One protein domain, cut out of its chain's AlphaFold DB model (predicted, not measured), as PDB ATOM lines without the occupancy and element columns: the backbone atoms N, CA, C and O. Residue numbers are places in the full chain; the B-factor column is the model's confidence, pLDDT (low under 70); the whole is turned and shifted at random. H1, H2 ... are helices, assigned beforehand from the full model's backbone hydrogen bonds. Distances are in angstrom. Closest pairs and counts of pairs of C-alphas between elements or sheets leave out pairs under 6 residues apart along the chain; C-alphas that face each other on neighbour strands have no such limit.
ATOM      1  N   PRO A 123     138.692 185.526 100.625       91.81
ATOM      2  CA  PRO A 123     139.703 184.688 101.281       91.81
ATOM      3  C   PRO A 123     139.409 184.388 102.763       91.81
ATOM      4  O   PRO A 123     140.109 183.591 103.380       91.81
ATOM      5  N   ASN A 124     138.414 185.055 103.363       92.81
ATOM      6  CA  ASN A 124     138.011 184.914 104.769       92.81
ATOM      7  C   ASN A 124     139.143 185.123 105.806       92.81
ATOM      8  O   ASN A 124     139.075 184.644 106.934       92.81
ATOM      9  N   PHE A 125     140.185 185.877 105.445       91.69
ATOM     10  CA  PHE A 125     141.309 186.195 106.335       91.69
ATOM     11  C   PHE A 125     140.946 187.175 107.454       91.69
ATOM     12  O   PHE A 125     141.633 187.229 108.465       91.69
ATOM     13  N   ASN A 126     139.897 187.987 107.277       92.56
ATOM     14  CA  ASN A 126     139.505 189.025 108.242       92.56
ATOM     15  C   ASN A 126     140.678 189.948 108.644       92.56
ATOM     16  O   ASN A 126     140.817 190.339 109.798       92.56
ATOM     17  N   CYS A 127     141.537 190.281 107.674       91.56
ATOM     18  CA  CYS A 127     142.796 191.001 107.894       91.56
ATOM     19  C   CYS A 127     142.641 192.487 108.259       91.56
ATOM     20  O   CYS A 127     143.567 193.064 108.818       91.56
ATOM     21  N   GLY A 128     141.513 193.118 107.913       92.31
ATOM     22  CA  GLY A 128     141.293 194.552 108.137       92.31
ATOM     23  C   GLY A 128     142.146 195.489 107.268       92.31
ATOM     24  O   GLY A 128     142.231 196.672 107.569       92.31
ATOM     25  N   GLU A 129     142.794 194.991 106.207       92.19
ATOM     26  CA  GLU A 129     143.650 195.811 105.323       92.19
ATOM     27  C   GLU A 129     142.894 196.527 104.191       92.19
ATOM     28  O   GLU A 129     143.480 197.318 103.454       92.19
ATOM     29  N   CYS A 130     141.606 196.229 104.021       92.94
ATOM     30  CA  CYS A 130     140.711 196.976 103.137       92.94
ATOM     31  C   CYS A 130     139.856 197.955 103.958       92.94
ATOM     32  O   CYS A 130     140.031 198.070 105.169       92.94
ATOM     33  N   ASN A 131     138.889 198.625 103.330       94.75
ATOM     34  CA  ASN A 131     138.006 199.588 104.004       94.75
ATOM     35  C   ASN A 131     137.001 198.953 104.993       94.75
ATOM     36  O   ASN A 131     136.130 199.649 105.510       94.75
ATOM     37  N   HIS A 132     137.115 197.649 105.260       97.06
ATOM     38  CA  HIS A 132     136.194 196.865 106.084       97.06
ATOM     39  C   HIS A 132     136.946 196.153 107.201       97.06
ATOM     40  O   HIS A 132     138.071 195.688 107.006       97.06
ATOM     41  N   LYS A 133     136.307 195.994 108.365       96.06
ATOM     42  CA  LYS A 133     136.942 195.362 109.535       96.06
ATOM     43  C   LYS A 133     137.160 193.868 109.345       96.06
ATOM     44  O   LYS A 133     138.043 193.284 109.963       96.06
ATOM     45  N   ASN A 134     136.318 193.233 108.543       96.88
ATOM     46  CA  ASN A 134     136.342 191.802 108.289       96.88
ATOM     47  C   ASN A 134     135.738 191.501 106.910       96.88
ATOM     48  O   ASN A 134     135.155 192.371 106.260       96.88
ATOM     49  N   CYS A 135     135.889 190.259 106.451       96.81
ATOM     50  CA  CYS A 135     135.401 189.850 105.137       96.81
ATOM     51  C   CYS A 135     133.871 189.903 105.043       96.81
ATOM     52  O   CYS A 135     133.357 190.164 103.961       96.81
ATOM     53  N   ARG A 136     133.146 189.734 106.159       97.88
ATOM     54  CA  ARG A 136     131.680 189.827 106.176       97.88
ATOM     55  C   ARG A 136     131.193 191.243 105.897       97.88
ATOM     56  O   ARG A 136     130.330 191.411 105.047       97.88
ATOM     57  N   GLU A 137     131.771 192.254 106.544       98.12
ATOM     58  CA  GLU A 137     131.459 193.662 106.254       98.12
ATOM     59  C   GLU A 137     131.725 193.997 104.775       98.12
ATOM     60  O   GLU A 137     130.889 194.625 104.124       98.12
ATOM     61  N   MET A 138     132.828 193.488 104.213       98.19
ATOM     62  CA  MET A 138     133.107 193.636 102.783       98.19
ATOM     63  C   MET A 138     132.055 192.938 101.914       98.19
ATOM     64  O   MET A 138     131.571 193.528 100.952       98.19
ATOM     65  N   ALA A 139     131.673 191.701 102.242       98.38
ATOM     66  CA  ALA A 139     130.659 190.963 101.495       98.38
ATOM     67  C   ALA A 139     129.303 191.681 101.502       98.38
ATOM     68  O   ALA A 139     128.621 191.736 100.480       98.38
ATOM     69  N   GLU A 140     128.933 192.286 102.630       98.44
ATOM     70  CA  GLU A 140     127.733 193.109 102.738       98.44
ATOM     71  C   GLU A 140     127.813 194.390 101.893       98.44
ATOM     72  O   GLU A 140     126.816 194.769 101.278       98.44
ATOM     73  N   ALA A 141     128.977 195.045 101.826       98.38
ATOM     74  CA  ALA A 141     129.183 196.212 100.966       98.38
ATOM     75  C   ALA A 141     129.114 195.846  99.472       98.38
ATOM     76  O   ALA A 141     128.457 196.539  98.696       98.38
ATOM     77  N   ILE A 142     129.705 194.713  99.075       98.44
ATOM     78  CA  ILE A 142     129.580 194.167  97.713       98.44
ATOM     79  C   ILE A 142     128.113 193.852  97.402       98.44
ATOM     80  O   ILE A 142     127.616 194.223  96.340       98.44
ATOM     81  N   TYR A 143     127.395 193.220  98.335       98.38
ATOM     82  CA  TYR A 143     125.970 192.918  98.186       98.38
ATOM     83  C   TYR A 143     125.124 194.178  97.941       98.38
ATOM     84  O   TYR A 143     124.215 194.153  97.112       98.38
ATOM     85  N   ARG A 144     125.431 195.286  98.631       98.06
ATOM     86  CA  ARG A 144     124.755 196.583  98.450       98.06
ATOM     87  C   ARG A 144     125.201 197.351  97.197       98.06
ATOM     88  O   ARG A 144     124.620 198.387  96.897       98.06
ATOM     89  N   GLY A 145     126.201 196.861  96.462       97.94
ATOM     90  CA  GLY A 145     126.783 197.558  95.311       97.94
ATOM     91  C   GLY A 145     127.686 198.738  95.687       97.94
ATOM     92  O   GLY A 145     127.997 199.568  94.836       97.94
ATOM     93  N   GLU A 146     128.104 198.823  96.950       98.19
ATOM     94  CA  GLU A 146     128.974 199.878  97.486       98.19
ATOM     95  C   GLU A 146     130.463 199.543  97.311       98.19
ATOM     96  O   GLU A 146     131.315 200.425  97.388       98.19
ATOM     97  N   ASP A 147     130.783 198.267  97.083       97.94
ATOM     98  CA  ASP A 147     132.148 197.778  96.905       97.94
ATOM     99  C   ASP A 147     132.206 196.624  95.883       97.94
ATOM    100  O   ASP A 147     131.190 196.173  95.354       97.94
ATOM    101  N   ASN A 148     133.404 196.140  95.566       97.69
ATOM    102  CA  ASN A 148     133.638 195.006  94.684       97.69
ATOM    103  C   ASN A 148     134.866 194.195  95.131       97.69
ATOM    104  O   ASN A 148     135.758 194.689  95.821       97.69
ATOM    105  N   PHE A 149     134.953 192.946  94.674       97.00
ATOM    106  CA  PHE A 149     136.020 192.026  95.069       97.00
ATOM    107  C   PHE A 149     137.447 192.539  94.816       97.00
ATOM    108  O   PHE A 149     138.351 192.233  95.592       97.00
ATOM    109  N   LYS A 150     137.665 193.352  93.770       96.06
ATOM    110  CA  LYS A 150     139.004 193.846  93.394       96.06
ATOM    111  C   LYS A 150     139.605 194.782  94.441       96.06
ATOM    112  O   LYS A 150     140.817 194.968  94.447       96.06
ATOM    113  N   ASN A 151     138.781 195.339  95.328       96.00
ATOM    114  CA  ASN A 151     139.242 196.175  96.431       96.00
ATOM    115  C   ASN A 151     139.797 195.351  97.610       96.00
ATOM    116  O   ASN A 151     140.412 195.907  98.519       96.00
ATOM    117  N   CYS A 152     139.656 194.021  97.591       95.25
ATOM    118  CA  CYS A 152     140.378 193.144  98.504       95.25
ATOM    119  C   CYS A 152     141.780 192.854  97.955       95.25
ATOM    120  O   CYS A 152     141.939 192.176  96.941       95.25
ATOM    121  N   ARG A 153     142.814 193.278  98.691       91.81
ATOM    122  CA  ARG A 153     144.232 193.016  98.372       91.81
ATOM    123  C   ARG A 153     144.558 191.532  98.148       91.81
ATOM    124  O   ARG A 153     145.478 191.198  97.399       91.81
ATOM    125  N   TYR A 154     143.834 190.660  98.841       94.00
ATOM    126  CA  TYR A 154     144.075 189.221  98.896       94.00
ATOM    127  C   TYR A 154     143.071 188.409  98.073       94.00
ATOM    128  O   TYR A 154     143.147 187.183  98.080       94.00
ATOM    129  N   TRP A 155     142.133 189.052  97.375       95.56
ATOM    130  CA  TRP A 155     141.193 188.328  96.531       95.56
ATOM    131  C   TRP A 155     141.878 187.811  95.266       95.56
ATOM    132  O   TRP A 155     142.667 188.513  94.624       95.56
ATOM    133  N   ASN A 156     141.558 186.571  94.905       94.88
ATOM    134  CA  ASN A 156     141.998 185.951  93.670       94.88
ATOM    135  C   ASN A 156     140.764 185.470  92.892       94.88
ATOM    136  O   ASN A 156     140.038 184.620  93.393       94.88
ATOM    137  N   PRO A 157     140.524 185.974  91.667       94.06
ATOM    138  CA  PRO A 157     139.354 185.590  90.874       94.06
ATOM    139  C   PRO A 157     139.353 184.126  90.420       94.06
ATOM    140  O   PRO A 157     138.342 183.663  89.907       94.06
ATOM    141  N   ASN A 158     140.487 183.427  90.523       91.50
ATOM    142  CA  ASN A 158     140.638 182.082  89.970       91.50
ATOM    143  C   ASN A 158     140.590 180.978  91.031       91.50
ATOM    144  O   ASN A 158     140.559 179.807  90.663       91.50
ATOM    145  N   ALA A 159     140.685 181.320  92.318       90.88
ATOM    146  CA  ALA A 159     140.745 180.341  93.396       90.88
ATOM    147  C   ALA A 159     140.578 180.996  94.767       90.88
ATOM    148  O   ALA A 159     141.031 182.117  94.995       90.88
ATOM    149  N   VAL A 160     140.063 180.219  95.715       91.75
ATOM    150  CA  VAL A 160     140.098 180.541  97.142       91.75
ATOM    151  C   VAL A 160     141.108 179.617  97.807       91.75
ATOM    152  O   VAL A 160     141.013 178.398  97.698       91.75
ATOM    153  N   ILE A 161     142.106 180.194  98.478       91.75
ATOM    154  CA  ILE A 161     143.183 179.439  99.120       91.75
ATOM    155  C   ILE A 161     143.314 179.818 100.595       91.75
ATOM    156  O   ILE A 161     143.401 180.991 100.954       91.75
ATOM    157  N   SER A 162     143.396 178.798 101.448       91.00
ATOM    158  CA  SER A 162     143.770 178.921 102.856       91.00
ATOM    159  C   SER A 162     144.995 178.050 103.111       91.00
ATOM    160  O   SER A 162     144.970 176.838 102.901       91.00
ATOM    161  N   VAL A 163     146.083 178.673 103.563       92.88
ATOM    162  CA  VAL A 163     147.299 177.973 103.984       92.88
ATOM    163  C   VAL A 163     147.517 178.257 105.456       92.88
ATOM    164  O   VAL A 163     147.583 179.416 105.857       92.88
ATOM    165  N   ARG A 164     147.668 177.195 106.252       93.25
ATOM    166  CA  ARG A 164     147.932 177.298 107.688       93.25
ATOM    167  C   ARG A 164     149.251 176.654 108.064       93.25
ATOM    168  O   ARG A 164     149.478 175.482 107.775       93.25
ATOM    169  N   VAL A 165     150.076 177.400 108.788       94.12
ATOM    170  CA  VAL A 165     151.333 176.919 109.370       94.12
ATOM    171  C   VAL A 165     151.245 177.092 110.880       94.12
ATOM    172  O   VAL A 165     150.967 178.184 111.372       94.12
ATOM    173  N   ASN A 166     151.439 176.004 111.631       93.19
ATOM    174  CA  ASN A 166     151.334 175.999 113.098       93.19
ATOM    175  C   ASN A 166     150.009 176.594 113.617       93.19
ATOM    176  O   ASN A 166     149.980 177.327 114.603       93.19
ATOM    177  N   GLY A 167     148.909 176.308 112.913       90.56
ATOM    178  CA  GLY A 167     147.571 176.798 113.253       90.56
ATOM    179  C   GLY A 167     147.286 178.257 112.879       90.56
ATOM    180  O   GLY A 167     146.165 178.698 113.100       90.56
ATOM    181  N   LYS A 168     148.246 178.990 112.299       90.56
ATOM    182  CA  LYS A 168     148.068 180.380 111.850       90.56
ATOM    183  C   LYS A 168     147.883 180.450 110.340       90.56
ATOM    184  O   LYS A 168     148.628 179.793 109.614       90.56
ATOM    185  N   ASP A 169     146.926 181.255 109.889       89.81
ATOM    186  CA  ASP A 169     146.725 181.541 108.468       89.81
ATOM    187  C   ASP A 169     147.888 182.363 107.898       89.81
ATOM    188  O   ASP A 169     148.414 183.272 108.544       89.81
ATOM    189  N   ILE A 170     148.296 182.026 106.676       91.31
ATOM    190  CA  ILE A 170     149.323 182.734 105.914       91.31
ATOM    191  C   ILE A 170     148.637 183.574 104.841       91.31
ATOM    192  O   ILE A 170     148.070 183.043 103.885       91.31
ATOM    193  N   TYR A 171     148.718 184.896 104.986       90.56
ATOM    194  CA  TYR A 171     148.141 185.825 104.019       90.56
ATOM    195  C   TYR A 171     149.088 186.009 102.840       90.56
ATOM    196  O   TYR A 171     150.250 186.382 102.988       90.56
ATOM    197  N   MET A 172     148.573 185.739 101.648       91.62
ATOM    198  CA  MET A 172     149.324 185.812 100.402       91.62
ATOM    199  C   MET A 172     148.612 186.764  99.459       91.62
ATOM    200  O   MET A 172     147.419 186.612  99.218       91.62
ATOM    201  N   GLY A 173     149.332 187.730  98.889       91.31
ATOM    202  CA  GLY A 173     148.810 188.498  97.757       91.31
ATOM    203  C   GLY A 173     148.590 187.597  96.536       91.31
ATOM    204  O   GLY A 173     149.183 186.519  96.446       91.31
ATOM    205  N   LYS A 174     147.791 188.060  95.568       91.31
ATOM    206  CA  LYS A 174     147.419 187.290  94.365       91.31
ATOM    207  C   LYS A 174     148.601 186.590  93.680       91.31
ATOM    208  O   LYS A 174     148.501 185.418  93.347       91.31
ATOM    209  N   PHE A 175     149.733 187.276  93.508       93.06
ATOM    210  CA  PHE A 175     150.921 186.689  92.875       93.06
ATOM    211  C   PHE A 175     151.451 185.452  93.619       93.06
ATOM    212  O   PHE A 175     151.718 184.426  93.000       93.06
ATOM    213  N   ALA A 176     151.570 185.531  94.946       94.56
ATOM    214  CA  ALA A 176     152.036 184.410  95.758       94.56
ATOM    215  C   ALA A 176     151.019 183.257  95.760       94.56
ATOM    216  O   ALA A 176     151.415 182.100  95.638       94.56
ATOM    217  N   GLN A 177     149.717 183.568  95.808       94.94
ATOM    218  CA  GLN A 177     148.668 182.557  95.658       94.94
ATOM    219  C   GLN A 177     148.772 181.837  94.309       94.94
ATOM    220  O   GLN A 177     148.777 180.611  94.278       94.94
ATOM    221  N   ASP A 178     148.917 182.584  93.210       94.88
ATOM    222  CA  ASP A 178     149.020 182.026  91.857       94.88
ATOM    223  C   ASP A 178     150.214 181.065  91.731       94.88
ATOM    224  O   ASP A 178     150.090 180.025  91.085       94.88
ATOM    225  N   ILE A 179     151.356 181.374  92.362       96.38
ATOM    226  CA  ILE A 179     152.513 180.464  92.411       96.38
ATOM    227  C   ILE A 179     152.149 179.169  93.136       96.38
ATOM    228  O   ILE A 179     152.388 178.086  92.599       96.38
ATOM    229  N   VAL A 180     151.579 179.268  94.340       95.81
ATOM    230  CA  VAL A 180     151.243 178.099  95.166       95.81
ATOM    231  C   VAL A 180     150.233 177.207  94.448       95.81
ATOM    232  O   VAL A 180     150.478 176.011  94.303       95.81
ATOM    233  N   ILE A 181     149.150 177.793  93.930       95.12
ATOM    234  CA  ILE A 181     148.091 177.074  93.216       95.12
ATOM    235  C   ILE A 181     148.670 176.369  91.993       95.12
ATOM    236  O   ILE A 181     148.570 175.153  91.893       95.12
ATOM    237  N   LYS A 182     149.353 177.092  91.096       95.50
ATOM    238  CA  LYS A 182     149.901 176.492  89.868       95.50
ATOM    239  C   LYS A 182     150.918 175.393  90.159       95.50
ATOM    240  O   LYS A 182     150.937 174.393  89.448       95.50
ATOM    241  N   THR A 183     151.737 175.561  91.196       96.88
ATOM    242  CA  THR A 183     152.725 174.550  91.600       96.88
ATOM    243  C   THR A 183     152.040 173.288  92.109       96.88
ATOM    244  O   THR A 183     152.361 172.193  91.653       96.88
ATOM    245  N   ILE A 184     151.070 173.424  93.018       96.06
ATOM    246  CA  ILE A 184     150.341 172.285  93.583       96.06
ATOM    247  C   ILE A 184     149.506 171.594  92.502       96.06
ATOM    248  O   ILE A 184     149.613 170.382  92.340       96.06
ATOM    249  N   THR A 185     148.730 172.346  91.720       95.38
ATOM    250  CA  THR A 185     147.924 171.810  90.616       95.38
ATOM    251  C   THR A 185     148.798 171.096  89.586       95.38
ATOM    252  O   THR A 185     148.468 169.986  89.184       95.38
ATOM    253  N   GLY A 186     149.934 171.684  89.192       95.88
ATOM    254  CA  GLY A 186     150.870 171.068  88.248       95.88
ATOM    255  C   GLY A 186     151.530 169.794  88.785       95.88
ATOM    256  O   GLY A 186     151.736 168.845  88.035       95.88
ATOM    257  N   MET A 187     151.830 169.744  90.086       96.19
ATOM    258  CA  MET A 187     152.335 168.535  90.739       96.19
ATOM    259  C   MET A 187     151.272 167.431  90.770       96.19
ATOM    260  O   MET A 187     151.569 166.282  90.450       96.19
ATOM    261  N   LEU A 188     150.041 167.767  91.160       96.88
ATOM    262  CA  LEU A 188     148.968 166.791  91.334       96.88
ATOM    263  C   LEU A 188     148.429 166.257  90.002       96.88
ATOM    264  O   LEU A 188     148.099 165.076  89.920       96.88
ATOM    265  N   SER A 189     148.392 167.079  88.951       95.44
ATOM    266  CA  SER A 189     147.908 166.670  87.625       95.44
ATOM    267  C   SER A 189     148.790 165.613  86.950       95.44
ATOM    268  O   SER A 189     148.326 164.897  86.065       95.44
ATOM    269  N   ALA A 190     150.045 165.463  87.385       94.69
ATOM    270  CA  ALA A 190     150.937 164.410  86.907       94.69
ATOM    271  C   ALA A 190     150.588 163.014  87.462       94.69
ATOM    272  O   ALA A 190     151.072 162.004  86.939       94.69
ATOM    273  N   PHE A 191     149.770 162.918  88.517       95.69
ATOM    274  CA  PHE A 191     149.383 161.633  89.095       95.69
ATOM    275  C   PHE A 191     148.276 160.947  88.288       95.69
ATOM    276  O   PHE A 191     147.295 161.553  87.856       95.69
TER     277      PHE A 191
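AT A GLANCE: This is residues 123 to 191 of the 209 residues of the protein "Putative Fe-S cluster family" of Aciduliprofundum boonei (strain DSM 19572 / T469) (UniProt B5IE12). With little regular structure, this is a loose, elongated run of loops with a short helix, H1, towards one end and a longer helix, H2, making the other. Between them a long link winds across and folds back on itself in a narrow loop, where residues 164 to 165 pair with 168 to 169, antiparallel; residues 182 to 191 stick out. The printed part has 69 residues, with two named helices, H1 then H2, and no named strand; the class is all helix, with 25 residues in named elements. The radius of gyration of the C-alphas is 13.8 A, and the spans are 44 by 27 by 16 A.

IN THESE COORDINATES: After residues 123 to 134, H1 is residues 135 to 143, beginning at C-alpha 135 (135.401, 189.850, 105.137). H2, residues 174 to 189, measures 21.7 A and ends at C-alpha 189 (147.908, 166.670, 87.625).

HOW THE PARTS SIT: H1 and H2 are apart. In both, every O i to N i+4 pair is within hydrogen-bond range.

THE WHOLE: The farthest C-alphas, Glu 146 and Phe 191, are 44.2 A apart. The link H1 to H2, 30 residues, is long. The printed part has no cut, and no printed residue is under 70 in pLDDT.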